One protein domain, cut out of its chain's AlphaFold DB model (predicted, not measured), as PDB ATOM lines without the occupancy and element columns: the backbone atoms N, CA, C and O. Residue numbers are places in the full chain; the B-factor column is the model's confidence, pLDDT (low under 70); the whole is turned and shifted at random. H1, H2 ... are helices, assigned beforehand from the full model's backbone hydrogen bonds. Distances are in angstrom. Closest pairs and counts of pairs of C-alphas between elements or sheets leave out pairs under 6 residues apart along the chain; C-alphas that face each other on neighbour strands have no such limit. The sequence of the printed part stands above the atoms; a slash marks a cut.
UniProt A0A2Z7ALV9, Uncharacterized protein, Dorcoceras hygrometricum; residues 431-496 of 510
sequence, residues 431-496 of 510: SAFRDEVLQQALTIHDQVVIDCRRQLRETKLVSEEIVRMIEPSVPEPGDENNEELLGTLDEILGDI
ATOM      1  N   SER A 431     143.288 120.398 126.714       79.88
ATOM      2  CA  SER A 431     144.496 119.990 127.438       79.88
ATOM      3  C   SER A 431     145.052 121.117 128.306       79.88
ATOM      4  O   SER A 431     145.567 120.830 129.374       79.88
ATOM      5  N   ALA A 432     144.882 122.379 127.896       77.50
ATOM      6  CA  ALA A 432     145.349 123.541 128.649       77.50
ATOM      7  C   ALA A 432     144.681 123.639 130.028       77.50
ATOM      8  O   ALA A 432     145.377 123.770 131.028       77.50
ATOM      9  N   PHE A 433     143.354 123.466 130.097       84.19
ATOM     10  CA  PHE A 433     142.639 123.403 131.376       84.19
ATOM     11  C   PHE A 433     143.115 122.228 132.232       84.19
ATOM     12  O   PHE A 433     143.303 122.362 133.437       84.19
ATOM     13  N   ARG A 434     143.348 121.062 131.619       81.56
ATOM     14  CA  ARG A 434     143.860 119.894 132.341       81.56
ATOM     15  C   ARG A 434     145.257 120.143 132.913       81.56
ATOM     16  O   ARG A 434     145.506 119.755 134.048       81.56
ATOM     17  N   ASP A 435     146.138 120.772 132.142       84.44
ATOM     18  CA  ASP A 435     147.501 121.103 132.553       84.44
ATOM     19  C   ASP A 435     147.497 122.152 133.675       84.44
ATOM     20  O   ASP A 435     148.226 122.002 134.649       84.44
ATOM     21  N   GLU A 436     146.621 123.156 133.598       84.69
ATOM     22  CA  GLU A 436     146.434 124.178 134.636       84.69
ATOM     23  C   GLU A 436     145.889 123.578 135.943       84.69
ATOM     24  O   GLU A 436     146.453 123.803 137.014       84.69
ATOM     25  N   VAL A 437     144.866 122.720 135.859       86.88
ATOM     26  CA  VAL A 437     144.333 121.981 137.017       86.88
ATOM     27  C   VAL A 437     145.398 121.070 137.629       86.88
ATOM     28  O   VAL A 437     145.503 120.987 138.853       86.88
ATOM     29  N   LEU A 438     146.201 120.384 136.808       84.00
ATOM     30  CA  LEU A 438     147.307 119.554 137.294       84.00
ATOM     31  C   LEU A 438     148.386 120.397 137.974       84.00
ATOM     32  O   LEU A 438     148.876 120.006 139.030       84.00
ATOM     33  N   GLN A 439     148.723 121.557 137.413       82.81
ATOM     34  CA  GLN A 439     149.688 122.477 138.001       82.81
ATOM     35  C   GLN A 439     149.212 122.975 139.369       82.81
ATOM     36  O   GLN A 439     149.967 122.942 140.338       82.81
ATOM     37  N   GLN A 440     147.941 123.358 139.477       84.19
ATOM     38  CA  GLN A 440     147.356 123.816 140.734       84.19
ATOM     39  C   GLN A 440     147.246 122.680 141.763       84.19
ATOM     40  O   GLN A 440     147.504 122.885 142.949       84.19
ATOM     41  N   ALA A 441     146.947 121.454 141.317       83.75
ATOM     42  CA  ALA A 441     146.954 120.270 142.171       83.75
ATOM     43  C   ALA A 441     148.356 119.944 142.717       83.75
ATOM     44  O   ALA A 441     148.466 119.537 143.873       83.75
ATOM     45  N   LEU A 442     149.418 120.150 141.928       82.00
ATOM     46  CA  LEU A 442     150.804 120.004 142.391       82.00
ATOM     47  C   LEU A 442     151.140 121.031 143.476       82.00
ATOM     48  O   LEU A 442     151.680 120.659 144.513       82.00
ATOM     49  N   THR A 443     150.747 122.294 143.298       83.69
ATOM     50  CA  THR A 443     150.955 123.334 144.318       83.69
ATOM     51  C   THR A 443     150.245 122.999 145.632       83.69
ATOM     52  O   THR A 443     150.833 123.126 146.705       83.69
ATOM     53  N   ILE A 444     149.000 122.512 145.567       86.94
ATOM     54  CA  ILE A 444     148.250 122.080 146.757       86.94
ATOM     55  C   ILE A 444     148.920 120.864 147.409       86.94
ATOM     56  O   ILE A 444     149.039 120.813 148.632       86.94
ATOM     57  N   HIS A 445     149.363 119.890 146.613       87.62
ATOM     58  CA  HIS A 445     150.071 118.713 147.111       87.62
ATOM     59  C   HIS A 445     151.330 119.105 147.893       87.62
ATOM     60  O   HIS A 445     151.508 118.658 149.027       87.62
ATOM     61  N   ASP A 446     152.164 119.975 147.328       86.50
ATOM     62  CA  ASP A 446     153.400 120.425 147.967       86.50
ATOM     63  C   ASP A 446     153.111 121.147 149.289       86.50
ATOM     64  O   ASP A 446     153.751 120.865 150.305       86.50
ATOM     65  N   GLN A 447     152.075 121.990 149.319       85.62
ATOM     66  CA  GLN A 447     151.642 122.673 150.536       85.62
ATOM     67  C   GLN A 447     151.176 121.690 151.622       85.62
ATOM     68  O   GLN A 447     151.567 121.812 152.785       85.62
ATOM     69  N   VAL A 448     150.396 120.668 151.254       87.12
ATOM     70  CA  VAL A 448     149.934 119.628 152.187       87.12
ATOM     71  C   VAL A 448     151.108 118.819 152.741       87.12
ATOM     72  O   VAL A 448     151.120 118.503 153.932       87.12
ATOM     73  N   VAL A 449     152.114 118.502 151.919       88.31
ATOM     74  CA  VAL A 449     153.327 117.798 152.368       88.31
ATOM     75  C   VAL A 449     154.108 118.651 153.369       88.31
ATOM     76  O   VAL A 449     154.509 118.144 154.420       88.31
ATOM     77  N   ILE A 450     154.274 119.947 153.092       87.12
ATOM     78  CA  ILE A 450     154.937 120.896 153.998       87.12
ATOM     79  C   ILE A 450     154.189 120.987 155.336       87.12
ATOM     80  O   ILE A 450     154.806 120.871 156.400       87.12
ATOM     81  N   ASP A 451     152.862 121.123 155.306       86.56
ATOM     82  CA  ASP A 451     152.036 121.207 156.512       86.56
ATOM     83  C   ASP A 451     152.065 119.905 157.328       86.56
ATOM     84  O   ASP A 451     152.189 119.948 158.555       86.56
ATOM     85  N   CYS A 452     152.028 118.742 156.668       88.06
ATOM     86  CA  CYS A 452     152.174 117.439 157.321       88.06
ATOM     87  C   CYS A 452     153.534 117.303 158.014       88.06
ATOM     88  O   CYS A 452     153.601 116.876 159.171       88.06
ATOM     89  N   ARG A 453     154.629 117.691 157.340       87.44
ATOM     90  CA  ARG A 453     155.970 117.690 157.943       87.44
ATOM     91  C   ARG A 453     156.019 118.615 159.158       87.44
ATOM     92  O   ARG A 453     156.505 118.192 160.205       87.44
ATOM     93  N   ARG A 454     155.462 119.829 159.063       87.50
ATOM     94  CA  ARG A 454     155.375 120.783 160.185       87.50
ATOM     95  C   ARG A 454     154.654 120.173 161.388       87.50
ATOM     96  O   ARG A 454     155.215 120.155 162.482       87.50
ATOM     97  N   GLN A 455     153.463 119.610 161.181       88.56
ATOM     98  CA  GLN A 455     152.680 118.985 162.253       88.56
ATOM     99  C   GLN A 455     153.428 117.816 162.910       88.56
ATOM    100  O   GLN A 455     153.437 117.692 164.134       88.56
ATOM    101  N   LEU A 456     154.110 116.971 162.129       87.69
ATOM    102  CA  LEU A 456     154.895 115.862 162.677       87.69
ATOM    103  C   LEU A 456     156.067 116.350 163.540       87.69
ATOM    104  O   LEU A 456     156.296 115.781 164.611       87.69
ATOM    105  N   ARG A 457     156.754 117.430 163.141       86.81
ATOM    106  CA  ARG A 457     157.816 118.061 163.951       86.81
ATOM    107  C   ARG A 457     157.289 118.582 165.287       86.81
ATOM    108  O   ARG A 457     157.934 118.391 166.319       86.81
ATOM    109  N   GLU A 458     156.099 119.180 165.293       89.12
ATOM    110  CA  GLU A 458     155.462 119.701 166.511       89.12
ATOM    111  C   GLU A 458     155.180 118.603 167.546       89.12
ATOM    112  O   GLU A 458     155.314 118.842 168.749       89.12
ATOM    113  N   THR A 459     154.872 117.377 167.107       88.25
ATOM    114  CA  THR A 459     154.619 116.259 168.033       88.25
ATOM    115  C   THR A 459     155.868 115.778 168.775       88.25
ATOM    116  O   THR A 459     155.737 115.203 169.853       88.25
ATOM    117  N   LYS A 460     157.079 115.982 168.226       84.94
ATOM    118  CA  LYS A 460     158.366 115.443 168.732       84.94
ATOM    119  C   LYS A 460     158.410 113.917 168.928       84.94
ATOM    120  O   LYS A 460     159.343 113.407 169.547       84.94
ATOM    121  N   LEU A 461     157.417 113.181 168.424       84.88
ATOM    122  CA  LEU A 461     157.318 111.721 168.549       84.88
ATOM    123  C   LEU A 461     157.991 110.982 167.386       84.88
ATOM    124  O   LEU A 461     158.276 109.792 167.498       84.88
ATOM    125  N   VAL A 462     158.241 111.680 166.277       84.56
ATOM    126  CA  VAL A 462     158.838 111.139 165.053       84.56
ATOM    127  C   VAL A 462     160.211 111.776 164.853       84.56
ATOM    128  O   VAL A 462     160.368 112.982 165.041       84.56
ATOM    129  N   SER A 463     161.222 110.974 164.511       88.12
ATOM    130  CA  SER A 463     162.572 111.490 164.262       88.12
ATOM    131  C   SER A 463     162.610 112.334 162.986       88.12
ATOM    132  O   SER A 463     161.938 112.024 162.002       88.12
ATOM    133  N   GLU A 464     163.447 113.374 162.971       84.31
ATOM    134  CA  GLU A 464     163.609 114.251 161.798       84.31
ATOM    135  C   GLU A 464     164.029 113.495 160.533       84.31
ATOM    136  O   GLU A 464     163.659 113.872 159.425       84.31
ATOM    137  N   GLU A 465     164.762 112.392 160.683       85.81
ATOM    138  CA  GLU A 465     165.134 111.533 159.560       85.81
ATOM    139  C   GLU A 465     163.900 110.934 158.868       85.81
ATOM    140  O   GLU A 465     163.836 110.915 157.643       85.81
ATOM    141  N   ILE A 466     162.880 110.525 159.630       83.88
ATOM    142  CA  ILE A 466     161.628 109.991 159.076       83.88
ATOM    143  C   ILE A 466     160.780 111.112 158.471       83.88
ATOM    144  O   ILE A 466     160.215 110.926 157.397       83.88
ATOM    145  N   VAL A 467     160.730 112.287 159.107       84.69
ATOM    146  CA  VAL A 467     159.985 113.446 158.583       84.69
ATOM    147  C   VAL A 467     160.539 113.896 157.225       84.69
ATOM    148  O   VAL A 467     159.761 114.148 156.307       84.69
ATOM    149  N   ARG A 468     161.868 113.924 157.053       83.31
ATOM    150  CA  ARG A 468     162.519 114.278 155.775       83.31
ATOM    151  C   ARG A 468     162.368 113.215 154.685       83.31
ATOM    152  O   ARG A 468     162.544 113.530 153.512       83.31
ATOM    153  N   MET A 469     162.051 111.970 155.048       83.56
ATOM    154  CA  MET A 469     161.768 110.905 154.079       83.56
ATOM    155  C   MET A 469     160.350 110.974 153.495       83.56
ATOM    156  O   MET A 469     160.091 110.304 152.497       83.56
ATOM    157  N   ILE A 470     159.436 111.759 154.080       83.12
ATOM    158  CA  ILE A 470     158.083 111.940 153.540       83.12
ATOM    159  C   ILE A 470     158.171 112.840 152.312       83.12
ATOM    160  O   ILE A 470     158.288 114.053 152.439       83.12
ATOM    161  N   GLU A 471     158.116 112.229 151.135       80.56
ATOM    162  CA  GLU A 471     158.131 112.861 149.815       80.56
ATOM    163  C   GLU A 471     159.314 113.802 149.538       80.56
ATOM    164  O   GLU A 471     159.138 115.011 149.389       80.56
ATOM    165  N   PRO A 472     160.545 113.251 149.433       79.94
ATOM    166  CA  PRO A 472     161.808 114.002 149.404       79.94
ATOM    167  C   PRO A 472     161.952 115.004 148.251       79.94
ATOM    168  O   PRO A 472     162.864 115.825 148.265       79.94
ATOM    169  N   SER A 473     161.094 114.907 147.235       79.69
ATOM    170  CA  SER A 473     161.041 115.814 146.088       79.69
ATOM    171  C   SER A 473     160.442 117.183 146.414       79.69
ATOM    172  O   SER A 473     160.673 118.116 145.651       79.69
ATOM    173  N   VAL A 474     159.694 117.316 147.517       80.81
ATOM    174  CA  VAL A 474     159.102 118.592 147.949       80.81
ATOM    175  C   VAL A 474     160.120 119.384 148.791       80.81
ATOM    176  O   VAL A 474     160.575 118.858 149.822       80.81
ATOM    177  N   PRO A 475     160.493 120.615 148.379       74.69
ATOM    178  CA  PRO A 475     161.506 121.432 149.051       74.69
ATOM    179  C   PRO A 475     161.081 121.859 150.464       74.69
ATOM    180  O   PRO A 475     159.897 121.965 150.775       74.69
ATOM    181  N   GLU A 476     162.059 122.085 151.344       71.44
ATOM    182  CA  GLU A 476     161.804 122.504 152.727       71.44
ATOM    183  C   GLU A 476     161.557 124.022 152.812       71.44
ATOM    184  O   GLU A 476     162.214 124.796 152.109       71.44
ATOM    185  N   PRO A 477     160.654 124.480 153.697       60.34
ATOM    186  CA  PRO A 477     160.463 125.904 153.947       60.34
ATOM    187  C   PRO A 477     161.721 126.470 154.627       60.34
ATOM    188  O   PRO A 477     161.968 126.218 155.806       60.34
ATOM    189  N   GLY A 478     162.550 127.177 153.855       57.88
ATOM    190  CA  GLY A 478     163.845 127.715 154.291       57.88
ATOM    191  C   GLY A 478     164.923 127.742 153.202       57.88
ATOM    192  O   GLY A 478     165.934 128.416 153.384       57.88
ATOM    193  N   ASP A 479     164.711 127.063 152.070       55.41
ATOM    194  CA  ASP A 479     165.500 127.307 150.857       55.41
ATOM    195  C   ASP A 479     165.047 128.647 150.233       55.41
ATOM    196  O   ASP A 479     163.860 128.847 149.972       55.41
ATOM    197  N   GLU A 480     165.990 129.575 150.042       47.53
ATOM    198  CA  GLU A 480     165.844 131.044 149.894       47.53
ATOM    199  C   GLU A 480     164.969 131.591 148.730       47.53
ATOM    200  O   GLU A 480     165.037 132.776 148.430       47.53
ATOM    201  N   ASN A 481     164.116 130.792 148.080       52.19
ATOM    202  CA  ASN A 481     163.321 131.212 146.913       52.19
ATOM    203  C   ASN A 481     161.787 131.229 147.105       52.19
ATOM    204  O   ASN A 481     161.085 131.550 146.150       52.19
ATOM    205  N   ASN A 482     161.242 130.905 148.288       50.59
ATOM    206  CA  ASN A 482     159.784 130.721 148.466       50.59
ATOM    207  C   ASN A 482     159.056 131.776 149.327       50.59
ATOM    208  O   ASN A 482     157.826 131.741 149.388       50.59
ATOM    209  N   GLU A 483     159.748 132.730 149.963       49.00
ATOM    210  CA  GLU A 483     159.065 133.776 150.755       49.00
ATOM    211  C   GLU A 483     158.323 134.809 149.884       49.00
ATOM    212  O   GLU A 483     157.333 135.383 150.329       49.00
ATOM    213  N   GLU A 484     158.718 134.986 148.619       52.31
ATOM    214  CA  GLU A 484     158.024 135.877 147.673       52.31
ATOM    215  C   GLU A 484     156.723 135.242 147.133       52.31
ATOM    216  O   GLU A 484     155.742 135.932 146.862       52.31
ATOM    217  N   LEU A 485     156.654 133.906 147.059       52.03
ATOM    218  CA  LEU A 485     155.521 133.177 146.470       52.03
ATOM    219  C   LEU A 485     154.323 133.033 147.427       52.03
ATOM    220  O   LEU A 485     153.179 133.047 146.979       52.03
ATOM    221  N   LEU A 486     154.573 132.937 148.738       52.16
ATOM    222  CA  LEU A 486     153.520 132.816 149.756       52.16
ATOM    223  C   LEU A 486     152.815 134.150 150.041       52.16
ATOM    224  O   LEU A 486     151.605 134.156 150.248       52.16
ATOM    225  N   GLY A 487     153.536 135.278 149.980       55.25
ATOM    226  CA  GLY A 487     152.934 136.612 150.112       55.25
ATOM    227  C   GLY A 487     151.995 136.960 148.954       55.25
ATOM    228  O   GLY A 487     150.971 137.600 149.164       55.25
ATOM    229  N   THR A 488     152.292 136.457 147.753       54.31
ATOM    230  CA  THR A 488     151.474 136.702 146.555       54.31
ATOM    231  C   THR A 488     150.158 135.905 146.570       54.31
ATOM    232  O   THR A 488     149.187 136.296 145.934       54.31
ATOM    233  N   LEU A 489     150.088 134.781 147.296       50.56
ATOM    234  CA  LEU A 489     148.935 133.870 147.274       50.56
ATOM    235  C   LEU A 489     147.814 134.291 148.243       50.56
ATOM    236  O   LEU A 489     146.643 134.119 147.914       50.56
ATOM    237  N   ASP A 490     148.165 134.891 149.385       56.03
ATOM    238  CA  ASP A 490     147.198 135.499 150.320       56.03
ATOM    239  C   ASP A 490     146.586 136.791 149.742       56.03
ATOM    240  O   ASP A 490     145.430 137.105 150.011       56.03
ATOM    241  N   GLU A 491     147.334 137.504 148.889       55.88
ATOM    242  CA  GLU A 491     146.873 138.702 148.173       55.88
ATOM    243  C   GLU A 491     145.965 138.326 146.980       55.88
ATOM    244  O   GLU A 491     144.897 138.905 146.806       55.88
ATOM    245  N   ILE A 492     146.296 137.267 146.224       54.47
ATOM    246  CA  ILE A 492     145.464 136.781 145.104       54.47
ATOM    247  C   ILE A 492     144.176 136.086 145.580       54.47
ATOM    248  O   ILE A 492     143.144 136.217 144.931       54.47
ATOM    249  N   LEU A 493     144.191 135.343 146.693       52.78
ATOM    250  CA  LEU A 493     142.977 134.691 147.214       52.78
ATOM    251  C   LEU A 493     142.042 135.655 147.964       52.78
ATOM    252  O   LEU A 493     140.870 135.325 148.145       52.78
ATOM    253  N   GLY A 494     142.544 136.816 148.399       54.56
ATOM    254  CA  GLY A 494     141.752 137.867 149.042       54.56
ATOM    255  C   GLY A 494     141.036 138.807 148.064       54.56
ATOM    256  O   GLY A 494     139.967 139.308 148.409       54.56
ATOM    257  N   ASP A 495     141.587 138.996 146.860       49.94
ATOM    258  CA  ASP A 495     141.132 140.007 145.889       49.94
ATOM    259  C   ASP A 495     140.325 139.448 144.699       49.94
ATOM    260  O   ASP A 495     139.899 140.207 143.833       49.94
ATOM    261  N   ILE A 496     140.066 138.137 144.624       49.78
ATOM    262  CA  ILE A 496     139.154 137.596 143.600       49.78
ATOM    263  C   ILE A 496     137.714 137.748 144.101       49.78
ATOM    264  O   ILE A 496     137.133 136.831 144.680       49.78
TER     265      ILE A 496
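Overview. This is residues 431 to 496 of the 510 residues of an uncharacterized protein of Dorcoceras hygrometricum (UniProt A0A2Z7ALV9). One long helix, H1, makes the length; past its end the printed part folds back into short H2, an uneven helical hairpin, and a long link leads to H3, standing free of both. The 66 printed residues hold three named helices, H1 H2 H3, and no named strand: all helix. The whole is loose, with a radius of gyration of the C-alphas of 14.4 A, and only just elongated, spanning 41 by 27 by 21 A.

Arrangement. H1, residues 431 to 459, touches H2, residues 464 to 469, with residues 453 to 457 alone; their closest C-alphas, Arg 453 and Val 467, are 5.9 A apart. They run opposite ways at a shallow tilt of 18 degrees. H3, residues 483 to 495, is apart from both. Every O i to N i+4 pair is within hydrogen-bond range in H1 and H2; in H3, 4 of 9 are, and 1 of 10 O i to N i+3 pairs.

Along the chain. H1 runs 42.0 A from C-alpha 431 at (144.496, 119.990, 127.438), H2 8.6 A, and H3 19.6 A to C-alpha 495 at (141.132, 140.007, 145.889).

Size, cuts and confidence. The printed part has no cut. The link of residues 470 to 482 is long. Residues 477 to 496 have pLDDT under 70.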